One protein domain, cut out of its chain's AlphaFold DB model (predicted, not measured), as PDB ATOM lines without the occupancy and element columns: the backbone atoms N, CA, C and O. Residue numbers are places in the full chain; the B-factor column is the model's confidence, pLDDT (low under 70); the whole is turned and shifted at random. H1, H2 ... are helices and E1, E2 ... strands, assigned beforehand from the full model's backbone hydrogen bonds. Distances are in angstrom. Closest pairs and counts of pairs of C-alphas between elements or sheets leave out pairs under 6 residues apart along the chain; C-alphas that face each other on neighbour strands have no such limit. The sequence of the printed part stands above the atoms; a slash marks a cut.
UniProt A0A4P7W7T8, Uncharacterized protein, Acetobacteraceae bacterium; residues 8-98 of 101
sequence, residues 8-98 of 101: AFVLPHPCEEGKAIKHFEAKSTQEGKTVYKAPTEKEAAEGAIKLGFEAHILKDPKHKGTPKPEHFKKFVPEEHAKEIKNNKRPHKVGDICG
ATOM      1  N   ALA A   8     180.731 142.824 144.827       91.19
ATOM      2  CA  ALA A   8     181.732 143.102 145.848       91.19
ATOM      3  C   ALA A   8     181.314 142.490 147.189       91.19
ATOM      4  O   ALA A   8     180.201 142.707 147.652       91.19
ATOM      5  N   PHE A   9     182.211 141.742 147.823       91.19
ATOM      6  CA  PHE A   9     181.964 141.020 149.067       91.19
ATOM      7  C   PHE A   9     182.684 141.714 150.212       91.19
ATOM      8  O   PHE A   9     183.903 141.874 150.178       91.19
ATOM      9  N   VAL A  10     181.923 142.147 151.208       91.19
ATOM     10  CA  VAL A  10     182.415 142.870 152.374       91.19
ATOM     11  C   VAL A  10     182.828 141.876 153.445       91.19
ATOM     12  O   VAL A  10     182.023 141.070 153.913       91.19
ATOM     13  N   LEU A  11     184.096 141.952 153.828       88.75
ATOM     14  CA  LEU A  11     184.746 141.018 154.731       88.75
ATOM     15  C   LEU A  11     185.410 141.757 155.890       88.75
ATOM     16  O   LEU A  11     186.094 142.751 155.641       88.75
ATOM     17  N   PRO A  12     185.269 141.279 157.134       87.06
ATOM     18  CA  PRO A  12     186.084 141.770 158.232       87.06
ATOM     19  C   PRO A  12     187.558 141.405 158.011       87.06
ATOM     20  O   PRO A  12     187.885 140.297 157.589       87.06
ATOM     21  N   HIS A  13     188.459 142.334 158.312       84.25
ATOM     22  CA  HIS A  13     189.902 142.149 158.255       84.25
ATOM     23  C   HIS A  13     190.537 142.550 159.595       84.25
ATOM     24  O   HIS A  13     190.323 143.677 160.041       84.25
ATOM     25  N   PRO A  14     191.368 141.702 160.225       73.94
ATOM     26  CA  PRO A  14     191.635 140.310 159.860       73.94
ATOM     27  C   PRO A  14     190.403 139.415 160.088       73.94
ATOM     28  O   PRO A  14     189.635 139.637 161.019       73.94
ATOM     29  N   CYS A  15     190.238 138.393 159.246       66.94
ATOM     30  CA  CYS A  15     189.183 137.380 159.377       66.94
ATOM     31  C   CYS A  15     189.719 136.157 160.143       66.94
ATOM     32  O   CYS A  15     189.716 135.040 159.631       66.94
ATOM     33  N   GLU A  16     190.271 136.384 161.335       73.38
ATOM     34  CA  GLU A  16     190.838 135.335 162.190       73.38
ATOM     35  C   GLU A  16     190.018 135.207 163.474       73.38
ATOM     36  O   GLU A  16     189.716 136.210 164.121       73.38
ATOM     37  N   GLU A  17     189.672 133.972 163.843       73.69
ATOM     38  CA  GLU A  17     188.909 133.684 165.059       73.69
ATOM     39  C   GLU A  17     189.604 134.268 166.298       73.69
ATOM     40  O   GLU A  17     190.805 134.087 166.502       73.69
ATOM     41  N   GLY A  18     188.846 135.001 167.114       72.75
ATOM     42  CA  GLY A  18     189.351 135.623 168.339       72.75
ATOM     43  C   GLY A  18     190.148 136.911 168.118       72.75
ATOM     44  O   GLY A  18     190.562 137.531 169.097       72.75
ATOM     45  N   LYS A  19     190.345 137.363 166.870       80.81
ATOM     46  CA  LYS A  19     190.970 138.664 166.591       80.81
ATOM     47  C   LYS A  19     189.933 139.771 166.453       80.81
ATOM     48  O   LYS A  19     188.856 139.590 165.888       80.81
ATOM     49  N   ALA A  20     190.305 140.949 166.945       84.12
ATOM     50  CA  ALA A  20     189.542 142.165 166.728       84.12
ATOM     51  C   ALA A  20     189.605 142.575 165.252       84.12
ATOM     52  O   ALA A  20     190.685 142.654 164.655       84.12
ATOM     53  N   ILE A  21     188.441 142.872 164.685       84.81
ATOM     54  CA  ILE A  21     188.301 143.418 163.339       84.81
ATOM     55  C   ILE A  21     188.979 144.788 163.322       84.81
ATOM     56  O   ILE A  21     188.618 145.662 164.105       84.81
ATOM     57  N   LYS A  22     189.954 144.992 162.436       87.56
ATOM     58  CA  LYS A  22     190.604 146.292 162.215       87.56
ATOM     59  C   LYS A  22     189.798 147.164 161.262       87.56
ATOM     60  O   LYS A  22     189.647 148.358 161.491       87.56
ATOM     61  N   HIS A  23     189.278 146.569 160.197       89.94
ATOM     62  CA  HIS A  23     188.459 147.246 159.197       89.94
ATOM     63  C   HIS A  23     187.678 146.221 158.378       89.94
ATOM     64  O   HIS A  23     187.948 145.027 158.437       89.94
ATOM     65  N   PHE A  24     186.718 146.690 157.594       90.81
ATOM     66  CA  PHE A  24     185.991 145.910 156.606       90.81
ATOM     67  C   PHE A  24     186.503 146.233 155.206       90.81
ATOM     68  O   PHE A  24     186.767 147.389 154.873       90.81
ATOM     69  N   GLU A  25     186.644 145.206 154.379       91.69
ATOM     70  CA  GLU A  25     187.144 145.294 153.011       91.69
ATOM     71  C   GLU A  25     186.083 144.786 152.040       91.69
ATOM     72  O   GLU A  25     185.671 143.632 152.124       91.69
ATOM     73  N   ALA A  26     185.668 145.620 151.089       91.88
ATOM     74  CA  ALA A  26     184.847 145.195 149.966       91.88
ATOM     75  C   ALA A  26     185.755 144.649 148.859       91.88
ATOM     76  O   ALA A  26     186.506 145.405 148.239       91.88
ATOM     77  N   LYS A  27     185.706 143.341 148.602       90.62
ATOM     78  CA  LYS A  27     186.479 142.669 147.549       90.62
ATOM     79  C   LYS A  27     185.627 142.389 146.320       90.62
ATOM     80  O   LYS A  27     184.627 141.686 146.408       90.62
ATOM     81  N   SER A  28     186.051 142.895 145.166       89.25
ATOM     82  CA  SER A  28     185.442 142.583 143.871       89.25
ATOM     83  C   SER A  28     185.720 141.128 143.499       89.25
ATOM     84  O   SER A  28     186.882 140.726 143.444       89.25
ATOM     85  N   THR A  29     184.691 140.335 143.189       80.94
ATOM     86  CA  THR A  29     184.894 138.966 142.671       80.94
ATOM     87  C   THR A  29     185.427 138.939 141.253       80.94
ATOM     88  O   THR A  29     186.026 137.949 140.849       80.94
ATOM     89  N   GLN A  30     185.207 140.007 140.491       78.44
ATOM     90  CA  GLN A  30     185.620 140.055 139.096       78.44
ATOM     91  C   GLN A  30     187.121 140.333 138.955       78.44
ATOM     92  O   GLN A  30     187.757 139.800 138.053       78.44
ATOM     93  N   GLU A  31     187.682 141.160 139.840       75.31
ATOM     94  CA  GLU A  31     189.110 141.505 139.827       75.31
ATOM     95  C   GLU A  31     189.919 140.832 140.943       75.31
ATOM     96  O   GLU A  31     191.145 140.876 140.910       75.31
ATOM     97  N   GLY A  32     189.266 140.258 141.959       80.06
ATOM     98  CA  GLY A  32     189.933 139.720 143.151       80.06
ATOM     99  C   GLY A  32     190.576 140.792 144.041       80.06
ATOM    100  O   GLY A  32     191.330 140.467 144.957       80.06
ATOM    101  N   LYS A  33     190.294 142.075 143.782       86.50
ATOM    102  CA  LYS A  33     190.901 143.221 144.469       86.50
ATOM    103  C   LYS A  33     189.941 143.846 145.468       86.50
ATOM    104  O   LYS A  33     188.729 143.887 145.251       86.50
ATOM    105  N   THR A  34     190.500 144.388 146.543       91.00
ATOM    106  CA  THR A  34     189.760 145.250 147.464       91.00
ATOM    107  C   THR A  34     189.459 146.576 146.770       91.00
ATOM    108  O   THR A  34     190.382 147.312 146.432       91.00
ATOM    109  N   VAL A  35     188.179 146.866 146.550       91.00
ATOM    110  CA  VAL A  35     187.705 148.105 145.912       91.00
ATOM    111  C   VAL A  35     187.414 149.205 146.929       91.00
ATOM    112  O   VAL A  35     187.454 150.379 146.583       91.00
ATOM    113  N   TYR A  36     187.137 148.838 148.184       93.56
ATOM    114  CA  TYR A  36     186.847 149.798 149.245       93.56
ATOM    115  C   TYR A  36     187.224 149.249 150.623       93.56
ATOM    116  O   TYR A  36     187.139 148.041 150.855       93.56
ATOM    117  N   LYS A  37     187.628 150.131 151.545       93.25
ATOM    118  CA  LYS A  37     187.913 149.797 152.946       93.25
ATOM    119  C   LYS A  37     187.210 150.788 153.857       93.25
ATOM    120  O   LYS A  37     187.252 151.983 153.588       93.25
ATOM    121  N   ALA A  38     186.598 150.298 154.925       92.25
ATOM    122  CA  ALA A  38     185.869 151.139 155.863       92.25
ATOM    123  C   ALA A  38     185.906 150.565 157.285       92.25
ATOM    124  O   ALA A  38     186.154 149.372 157.450       92.25
ATOM    125  N   PRO A  39     185.643 151.365 158.328       88.12
ATOM    126  CA  PRO A  39     185.620 150.864 159.701       88.12
ATOM    127  C   PRO A  39     184.371 150.024 160.017       88.12
ATOM    128  O   PRO A  39     184.372 149.296 161.008       88.12
ATOM    129  N   THR A  40     183.321 150.089 159.194       87.25
ATOM    130  CA  THR A  40     182.082 149.314 159.363       87.25
ATOM    131  C   THR A  40     181.721 148.541 158.099       87.25
ATOM    132  O   THR A  40     182.062 148.950 156.985       87.25
ATOM    133  N   GLU A  41     180.996 147.430 158.254       86.75
ATOM    134  CA  GLU A  41     180.505 146.648 157.106       86.75
ATOM    135  C   GLU A  41     179.596 147.493 156.198       86.75
ATOM    136  O   GLU A  41     179.635 147.373 154.974       86.75
ATOM    137  N   LYS A  42     178.813 148.387 156.813       87.75
ATOM    138  CA  LYS A  42     177.852 149.255 156.143       87.75
ATOM    139  C   LYS A  42     178.573 150.223 155.219       87.75
ATOM    140  O   LYS A  42     178.267 150.278 154.034       87.75
ATOM    141  N   GLU A  43     179.559 150.946 155.739       89.81
ATOM    142  CA  GLU A  43     180.322 151.903 154.939       89.81
ATOM    143  C   GLU A  43     181.108 151.209 153.826       89.81
ATOM    144  O   GLU A  43     181.197 151.736 152.718       89.81
ATOM    145  N   ALA A  44     181.626 150.005 154.085       91.06
ATOM    146  CA  ALA A  44     182.297 149.223 153.056       91.06
ATOM    147  C   ALA A  44     181.336 148.806 151.930       91.06
ATOM    148  O   ALA A  44     181.693 148.892 150.751       91.06
ATOM    149  N   ALA A  45     180.109 148.410 152.277       91.25
ATOM    150  CA  ALA A  45     179.070 148.066 151.316       91.25
ATOM    151  C   ALA A  45     178.583 149.289 150.524       91.25
ATOM    152  O   ALA A  45     178.517 149.251 149.296       91.25
ATOM    153  N   GLU A  46     178.287 150.395 151.206       91.06
ATOM    154  CA  GLU A  46     177.862 151.645 150.572       91.06
ATOM    155  C   GLU A  46     178.947 152.206 149.646       91.06
ATOM    156  O   GLU A  46     178.639 152.663 148.545       91.06
ATOM    157  N   GLY A  47     180.219 152.134 150.054       91.31
ATOM    158  CA  GLY A  47     181.358 152.516 149.224       91.31
ATOM    159  C   GLY A  47     181.439 151.697 147.936       91.31
ATOM    160  O   GLY A  47     181.579 152.264 146.853       91.31
ATOM    161  N   ALA A  48     181.262 150.377 148.024       90.88
ATOM    162  CA  ALA A  48     181.217 149.512 146.848       90.88
ATOM    163  C   ALA A  48     180.025 149.833 145.922       90.88
ATOM    164  O   ALA A  48     180.210 149.929 144.708       90.88
ATOM    165  N   ILE A  49     178.835 150.089 146.475       90.50
ATOM    166  CA  ILE A  49     177.647 150.491 145.695       90.50
ATOM    167  C   ILE A  49     177.869 151.813 144.966       90.50
ATOM    168  O   ILE A  49     177.553 151.914 143.780       90.50
ATOM    169  N   LYS A  50     178.478 152.803 145.625       89.75
ATOM    170  CA  LYS A  50     178.834 154.089 144.999       89.75
ATOM    171  C   LYS A  50     179.808 153.926 143.830       89.75
ATOM    172  O   LYS A  50     179.737 154.686 142.873       89.75
ATOM    173  N   LEU A  51     180.680 152.920 143.883       89.19
ATOM    174  CA  LEU A  51     181.592 152.559 142.791       89.19
ATOM    175  C   LEU A  51     180.909 151.748 141.669       89.19
ATOM    176  O   LEU A  51     181.564 151.355 140.701       89.19
ATOM    177  N   GLY A  52     179.603 151.486 141.782       87.69
ATOM    178  CA  GLY A  52     178.820 150.717 140.816       87.69
ATOM    179  C   GLY A  52     178.922 149.202 140.997       87.69
ATOM    180  O   GLY A  52     178.697 148.466 140.035       87.69
ATOM    181  N   PHE A  53     179.288 148.732 142.196       90.00
ATOM    182  CA  PHE A  53     179.305 147.312 142.540       90.00
ATOM    183  C   PHE A  53     178.071 146.923 143.357       90.00
ATOM    184  O   PHE A  53     177.642 147.630 144.259       90.00
ATOM    185  N   GLU A  54     177.526 145.744 143.106       90.38
ATOM    186  CA  GLU A  54     176.555 145.129 143.996       90.38
ATOM    187  C   GLU A  54     177.273 144.616 145.248       90.38
ATOM    188  O   GLU A  54     178.060 143.669 145.175       90.38
ATOM    189  N   ALA A  55     177.032 145.256 146.392       90.81
ATOM    190  CA  ALA A  55     177.657 144.876 147.650       90.81
ATOM    191  C   ALA A  55     176.939 143.695 148.316       90.81
ATOM    192  O   ALA A  55     175.711 143.639 148.382       90.81
ATOM    193  N   HIS A  56     177.723 142.778 148.866       91.44
ATOM    194  CA  HIS A  56     177.283 141.603 149.606       91.44
ATOM    195  C   HIS A  56     177.982 141.598 150.962       91.44
ATOM    196  O   HIS A  56     179.209 141.592 151.017       91.44
ATOM    197  N   ILE A  57     177.221 141.621 152.053       88.88
ATOM    198  CA  ILE A  57     177.750 141.595 153.426       88.88
ATOM    199  C   ILE A  57     177.594 140.202 154.027       88.88
ATOM    200  O   ILE A  57     176.685 139.455 153.659       88.88
ATOM    201  N   LEU A  58     178.476 139.844 154.956       84.81
ATOM    202  CA  LEU A  58     178.339 138.619 155.736       84.81
ATOM    203  C   LEU A  58     177.028 138.639 156.527       84.81
ATOM    204  O   LEU A  58     176.717 139.604 157.217       84.81
ATOM    205  N   LYS A  59     176.251 137.558 156.427       80.75
ATOM    206  CA  LYS A  59     175.050 137.356 157.251       80.75
ATOM    207  C   LYS A  59     175.420 137.216 158.724       80.75
ATOM    208  O   LYS A  59     174.672 137.688 159.574       80.75
ATOM    209  N   ASP A  60     176.549 136.559 158.980       72.50
ATOM    210  CA  ASP A  60     177.077 136.282 160.305       72.50
ATOM    211  C   ASP A  60     178.612 136.436 160.297       72.50
ATOM    212  O   ASP A  60     179.305 135.676 159.618       72.50
ATOM    213  N   PRO A  61     179.178 137.430 161.000       62.12
ATOM    214  CA  PRO A  61     180.630 137.602 161.111       62.12
ATOM    215  C   PRO A  61     181.253 136.752 162.226       62.12
ATOM    216  O   PRO A  61     182.474 136.769 162.398       62.12
ATOM    217  N   LYS A  62     180.443 135.997 162.984       61.56
ATOM    218  CA  LYS A  62     180.940 134.930 163.860       61.56
ATOM    219  C   LYS A  62     181.238 133.657 163.064       61.56
ATOM    220  O   LYS A  62     181.620 132.647 163.652       61.56
ATOM    221  N   HIS A  63     181.117 133.704 161.736       63.97
ATOM    222  CA  HIS A  63     181.504 132.611 160.871       63.97
ATOM    223  C   HIS A  63     182.961 132.204 161.120       63.97
ATOM    224  O   HIS A  63     183.888 133.004 160.986       63.97
ATOM    225  N   LYS A  64     183.148 130.934 161.480       60.59
ATOM    226  CA  LYS A  64     184.461 130.331 161.687       60.59
ATOM    227  C   LYS A  64     185.008 129.825 160.354       60.59
ATOM    228  O   LYS A  64     184.404 128.956 159.728       60.59
ATOM    229  N   GLY A  65     186.167 130.340 159.950       64.94
ATOM    230  CA  GLY A  65     186.865 129.930 158.728       64.94
ATOM    231  C   GLY A  65     186.605 130.837 157.525       64.94
ATOM    232  O   GLY A  65     186.085 131.943 157.654       64.94
ATOM    233  N   THR A  66     187.026 130.382 156.341       69.75
ATOM    234  CA  THR A  66     186.922 131.170 155.107       69.75
ATOM    235  C   THR A  66     185.453 131.353 154.716       69.75
ATOM    236  O   THR A  66     184.789 130.372 154.370       69.75
ATOM    237  N   PRO A  67     184.931 132.590 154.713       73.75
ATOM    238  CA  PRO A  67     183.541 132.846 154.367       73.75
ATOM    239  C   PRO A  67     183.252 132.461 152.912       73.75
ATOM    240  O   PRO A  67     183.893 132.943 151.976       73.75
ATOM    241  N   LYS A  68     182.267 131.577 152.730       75.31
ATOM    242  CA  LYS A  68     181.771 131.126 151.425       75.31
ATOM    243  C   LYS A  68     180.697 132.075 150.887       75.31
ATOM    244  O   LYS A  68     180.004 132.696 151.690       75.31
ATOM    245  N   PRO A  69     180.475 132.131 149.558       75.00
ATOM    246  CA  PRO A  69     179.453 132.982 148.937       75.00
ATOM    247  C   PRO A  69     178.045 132.838 149.542       75.00
ATOM    248  O   PRO A  69     177.312 133.816 149.633       75.00
ATOM    249  N   GLU A  70     177.679 131.643 150.014       81.94
ATOM    250  CA  GLU A  70     176.392 131.347 150.667       81.94
ATOM    251  C   GLU A  70     176.177 132.089 152.004       81.94
ATOM    252  O   GLU A  70     175.039 132.404 152.381       81.94
ATOM    253  N   HIS A  71     177.269 132.426 152.701       84.31
ATOM    254  CA  HIS A  71     177.247 133.163 153.967       84.31
ATOM    255  C   HIS A  71     177.050 134.663 153.771       84.31
ATOM    256  O   HIS A  71     176.875 135.386 154.751       84.31
ATOM    257  N   PHE A  72     177.041 135.144 152.530       86.31
ATOM    258  CA  PHE A  72     176.772 136.537 152.237       86.31
ATOM    259  C   PHE A  72     175.311 136.749 151.865       86.31
ATOM    260  O   PHE A  72     174.627 135.873 151.331       86.31
ATOM    261  N   LYS A  73     174.822 137.945 152.168       88.50
ATOM    262  CA  LYS A  73     173.556 138.466 151.668       88.50
ATOM    263  C   LYS A  73     173.816 139.741 150.886       88.50
ATOM    264  O   LYS A  73     174.706 140.517 151.235       88.50
ATOM    265  N   LYS A  74     172.988 139.983 149.872       90.06
ATOM    266  CA  LYS A  74     172.972 141.256 149.156       90.06
ATOM    267  C   LYS A  74     172.686 142.380 150.151       90.06
ATOM    268  O   LYS A  74     171.709 142.325 150.898       90.06
ATOM    269  N   PHE A  75     173.556 143.379 150.177       89.19
ATOM    270  CA  PHE A  75     173.357 144.574 150.973       89.19
ATOM    271  C   PHE A  75     172.403 145.506 150.230       89.19
ATOM    272  O   PHE A  75     172.697 145.969 149.128       89.19
ATOM    273  N   VAL A  76     171.260 145.783 150.848       87.44
ATOM    274  CA  VAL A  76     170.299 146.772 150.365       87.44
ATOM    275  C   VAL A  76     170.269 147.906 151.391       87.44
ATOM    276  O   VAL A  76     169.860 147.657 152.526       87.44
ATOM    277  N   PRO A  77     170.702 149.134 151.040       83.06
ATOM    278  CA  PRO A  77     170.825 150.240 151.991       83.06
ATOM    279  C   PRO A  77     169.536 150.521 152.775       83.06
ATOM    280  O   PRO A  77     169.583 150.714 153.989       83.06
ATOM    281  N   GLU A  78     168.381 150.484 152.103       82.38
ATOM    282  CA  GLU A  78     167.072 150.677 152.740       82.38
ATOM    283  C   GLU A  78     166.716 149.570 153.740       82.38
ATOM    284  O   GLU A  78     166.259 149.864 154.844       82.38
ATOM    285  N   GLU A  79     166.931 148.301 153.384       80.31
ATOM    286  CA  GLU A  79     166.654 147.175 154.284       80.31
ATOM    287  C   GLU A  79     167.603 147.179 155.479       80.31
ATOM    288  O   GLU A  79     167.177 147.011 156.619       80.31
ATOM    289  N   HIS A  80     168.882 147.460 155.240       75.56
ATOM    290  CA  HIS A  80     169.871 147.538 156.304       75.56
ATOM    291  C   HIS A  80     169.577 148.699 157.266       75.56
ATOM    292  O   HIS A  80     169.702 148.549 158.480       75.56
ATOM    293  N   ALA A  81     169.107 149.844 156.760       77.50
ATOM    294  CA  ALA A  81     168.653 150.944 157.608       77.50
ATOM    295  C   ALA A  81     167.453 150.546 158.488       77.50
ATOM    296  O   ALA A  81     167.373 150.974 159.643       77.50
ATOM    297  N   LYS A  82     166.539 149.704 157.984       78.00
ATOM    298  CA  LYS A  82     165.438 149.132 158.777       78.00
ATOM    299  C   LYS A  82     165.939 148.118 159.808       78.00
ATOM    300  O   LYS A  82     165.446 148.123 160.931       78.00
ATOM    301  N   GLU A  83     166.919 147.281 159.472       73.69
ATOM    302  CA  GLU A  83     167.542 146.356 160.431       73.69
ATOM    303  C   GLU A  83     168.196 147.113 161.598       73.69
ATOM    304  O   GLU A  83     167.964 146.763 162.753       73.69
ATOM    305  N   ILE A  84     168.934 148.194 161.316       74.06
ATOM    306  CA  ILE A  84     169.549 149.036 162.356       74.06
ATOM    307  C   ILE A  84     168.483 149.667 163.259       74.06
ATOM    308  O   ILE A  84     168.638 149.682 164.480       74.06
ATOM    309  N   LYS A  85     167.372 150.146 162.682       73.44
ATOM    310  CA  LYS A  85     166.230 150.662 163.459       73.44
ATOM    311  C   LYS A  85     165.585 149.592 164.346       73.44
ATOM    312  O   LYS A  85     165.073 149.927 165.405       73.44
ATOM    313  N   ASN A  86     165.654 148.321 163.954       74.12
ATOM    314  CA  ASN A  86     165.165 147.175 164.726       74.12
ATOM    315  C   ASN A  86     166.204 146.633 165.728       74.12
ATOM    316  O   ASN A  86     166.255 145.432 165.984       74.12
ATOM    317  N   ASN A  87     167.041 147.500 166.308       66.56
ATOM    318  CA  ASN A  87     168.059 147.136 167.302       66.56
ATOM    319  C   ASN A  87     169.185 146.211 166.796       66.56
ATOM    320  O   ASN A  87     169.983 145.714 167.596       66.56
ATOM    321  N   LYS A  88     169.316 145.988 165.481       69.31
ATOM    322  CA  LYS A  88     170.448 145.233 164.939       69.31
ATOM    323  C   LYS A  88     171.674 146.138 164.875       69.31
ATOM    324  O   LYS A  88     171.768 147.030 164.035       69.31
ATOM    325  N   ARG A  89     172.622 145.927 165.785       71.94
ATOM    326  CA  ARG A  89     173.879 146.680 165.791       71.94
ATOM    327  C   ARG A  89     174.718 146.293 164.561       71.94
ATOM    328  O   ARG A  89     175.021 145.110 164.419       71.94
ATOM    329  N   PRO A  90     175.116 147.253 163.704       71.25
ATOM    330  CA  PRO A  90     176.035 146.970 162.610       71.25
ATOM    331  C   PRO A  90     177.412 146.609 163.168       71.25
ATOM    332  O   PRO A  90     177.855 147.166 164.183       71.25
ATOM    333  N   HIS A  91     178.098 145.691 162.499       75.81
ATOM    334  CA  HIS A  91     179.436 145.279 162.881       75.81
ATOM    335  C   HIS A  91     180.445 146.383 162.554       75.81
ATOM    336  O   HIS A  91     180.396 147.029 161.499       75.81
ATOM    337  N   LYS A  92     181.365 146.616 163.491       82.38
ATOM    338  CA  LYS A  92     182.354 147.692 163.412       82.38
ATOM    339  C   LYS A  92     183.742 147.214 163.816       82.38
ATOM    340  O   LYS A  92     183.907 146.152 164.407       82.38
ATOM    341  N   VAL A  93     184.742 148.030 163.509       83.75
ATOM    342  CA  VAL A  93     186.099 147.895 164.042       83.75
ATOM    343  C   VAL A  93     186.069 147.671 165.561       83.75
ATOM    344  O   VAL A  93     185.350 148.353 166.297       83.75
ATOM    345  N   GLY A  94     186.843 146.693 166.020       80.44
ATOM    346  CA  GLY A  94     186.913 146.261 167.413       80.44
ATOM    347  C   GLY A  94     185.967 145.115 167.786       80.44
ATOM    348  O   GLY A  94     186.185 144.505 168.829       80.44
ATOM    349  N   ASP A  95     184.966 144.777 166.963       79.81
ATOM    350  CA  ASP A  95     184.201 143.536 167.150       79.81
ATOM    351  C   ASP A  95     185.124 142.311 166.960       79.81
ATOM    352  O   ASP A  95     186.088 142.359 166.192       79.81
ATOM    353  N   ILE A  96     184.863 141.218 167.683       76.88
ATOM    354  CA  ILE A  96     185.677 139.995 167.610       76.88
ATOM    355  C   ILE A  96     185.174 139.118 166.465       76.88
ATOM    356  O   ILE A  96     184.018 138.689 166.455       76.88
ATOM    357  N   CYS A  97     186.055 138.812 165.515       71.19
ATOM    358  CA  CYS A  97     185.755 137.880 164.436       71.19
ATOM    359  C   CYS A  97     185.631 136.453 165.004       71.19
ATOM    360  O   CYS A  97     186.490 136.008 165.766       71.19
ATOM    361  N   GLY A  98     184.562 135.723 164.666       62.91
ATOM    362  CA  GLY A  98     184.376 134.331 165.116       62.91
ATOM    363  C   GLY A  98     184.061 134.124 166.611       62.91
ATOM    364  O   GLY A  98     184.010 132.982 167.066       62.91
TER     365      GLY A  98
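Overview. This is residues 8 to 98 of the 101 residues of an uncharacterized protein of Acetobacteraceae bacterium (UniProt A0A4P7W7T8). A strongly twisted sheet of five strands curls round one helix, H1, on one of its faces, making two layers. A second helix, H2, lies off the sheet, and residues 82 to 87, of which 82 to 85 belong to H2, stick out. The 91 printed residues, with 44, under half, in named elements, are of mixed class and run E1 E2 E3 H1 E4 E5 H2; the mixed sheet's order is E3 E2 E1 E4 E5. The whole is compact, with a radius of gyration of the C-alphas of 12.0 A, and spans 34 by 33 by 23 A.

Arrangement. E1, residues 8 to 13, and E4, residues 54 to 58, are parallel neighbours, with N 10 and O 56 2.8 A apart. E1, E2, residues 23 to 28, and E3, residues 34 to 38, form a meander of two hairpins, each strand the antiparallel neighbour of the one before; N 11 and O 25 are 2.9 A apart, N 26 and O 36 2.8 A. E4 and E5, residues 72 to 74, form an antiparallel hairpin, with N 57 and O 73 at 2.9 A. H1, residues 41 to 50, is on the sheet; its closest C-alphas to E4 are Ala 45 and Ala 55, 5.1 A. E3, H1 and E4 make a split strand-helix-strand unit, with E2 and E1 between its strands and a right-handed crossover. H2, residues 77 to 85, is close to H1 but not clearly touching, the closest C-alphas being Glu 46 and Pro 77, 7.3 A. In H1 and H2 every O i to N i+4 pair is within hydrogen-bond range.

Along the chain. E1 begins at C-alpha 8 (181.732, 143.102, 145.848) and is 14.9 A long; E2 is 16.3 A, H1 14.3 A and E4 13.5 A. H2, 12.4 A, ends at C-alpha 85 (166.230, 150.662, 163.459).

Size, cuts and confidence. The printed part has no cut. E4 to E5 is a long link. Residue 15, residues 61 to 66, residues 87 to 88 and residue 98 have pLDDT under 70.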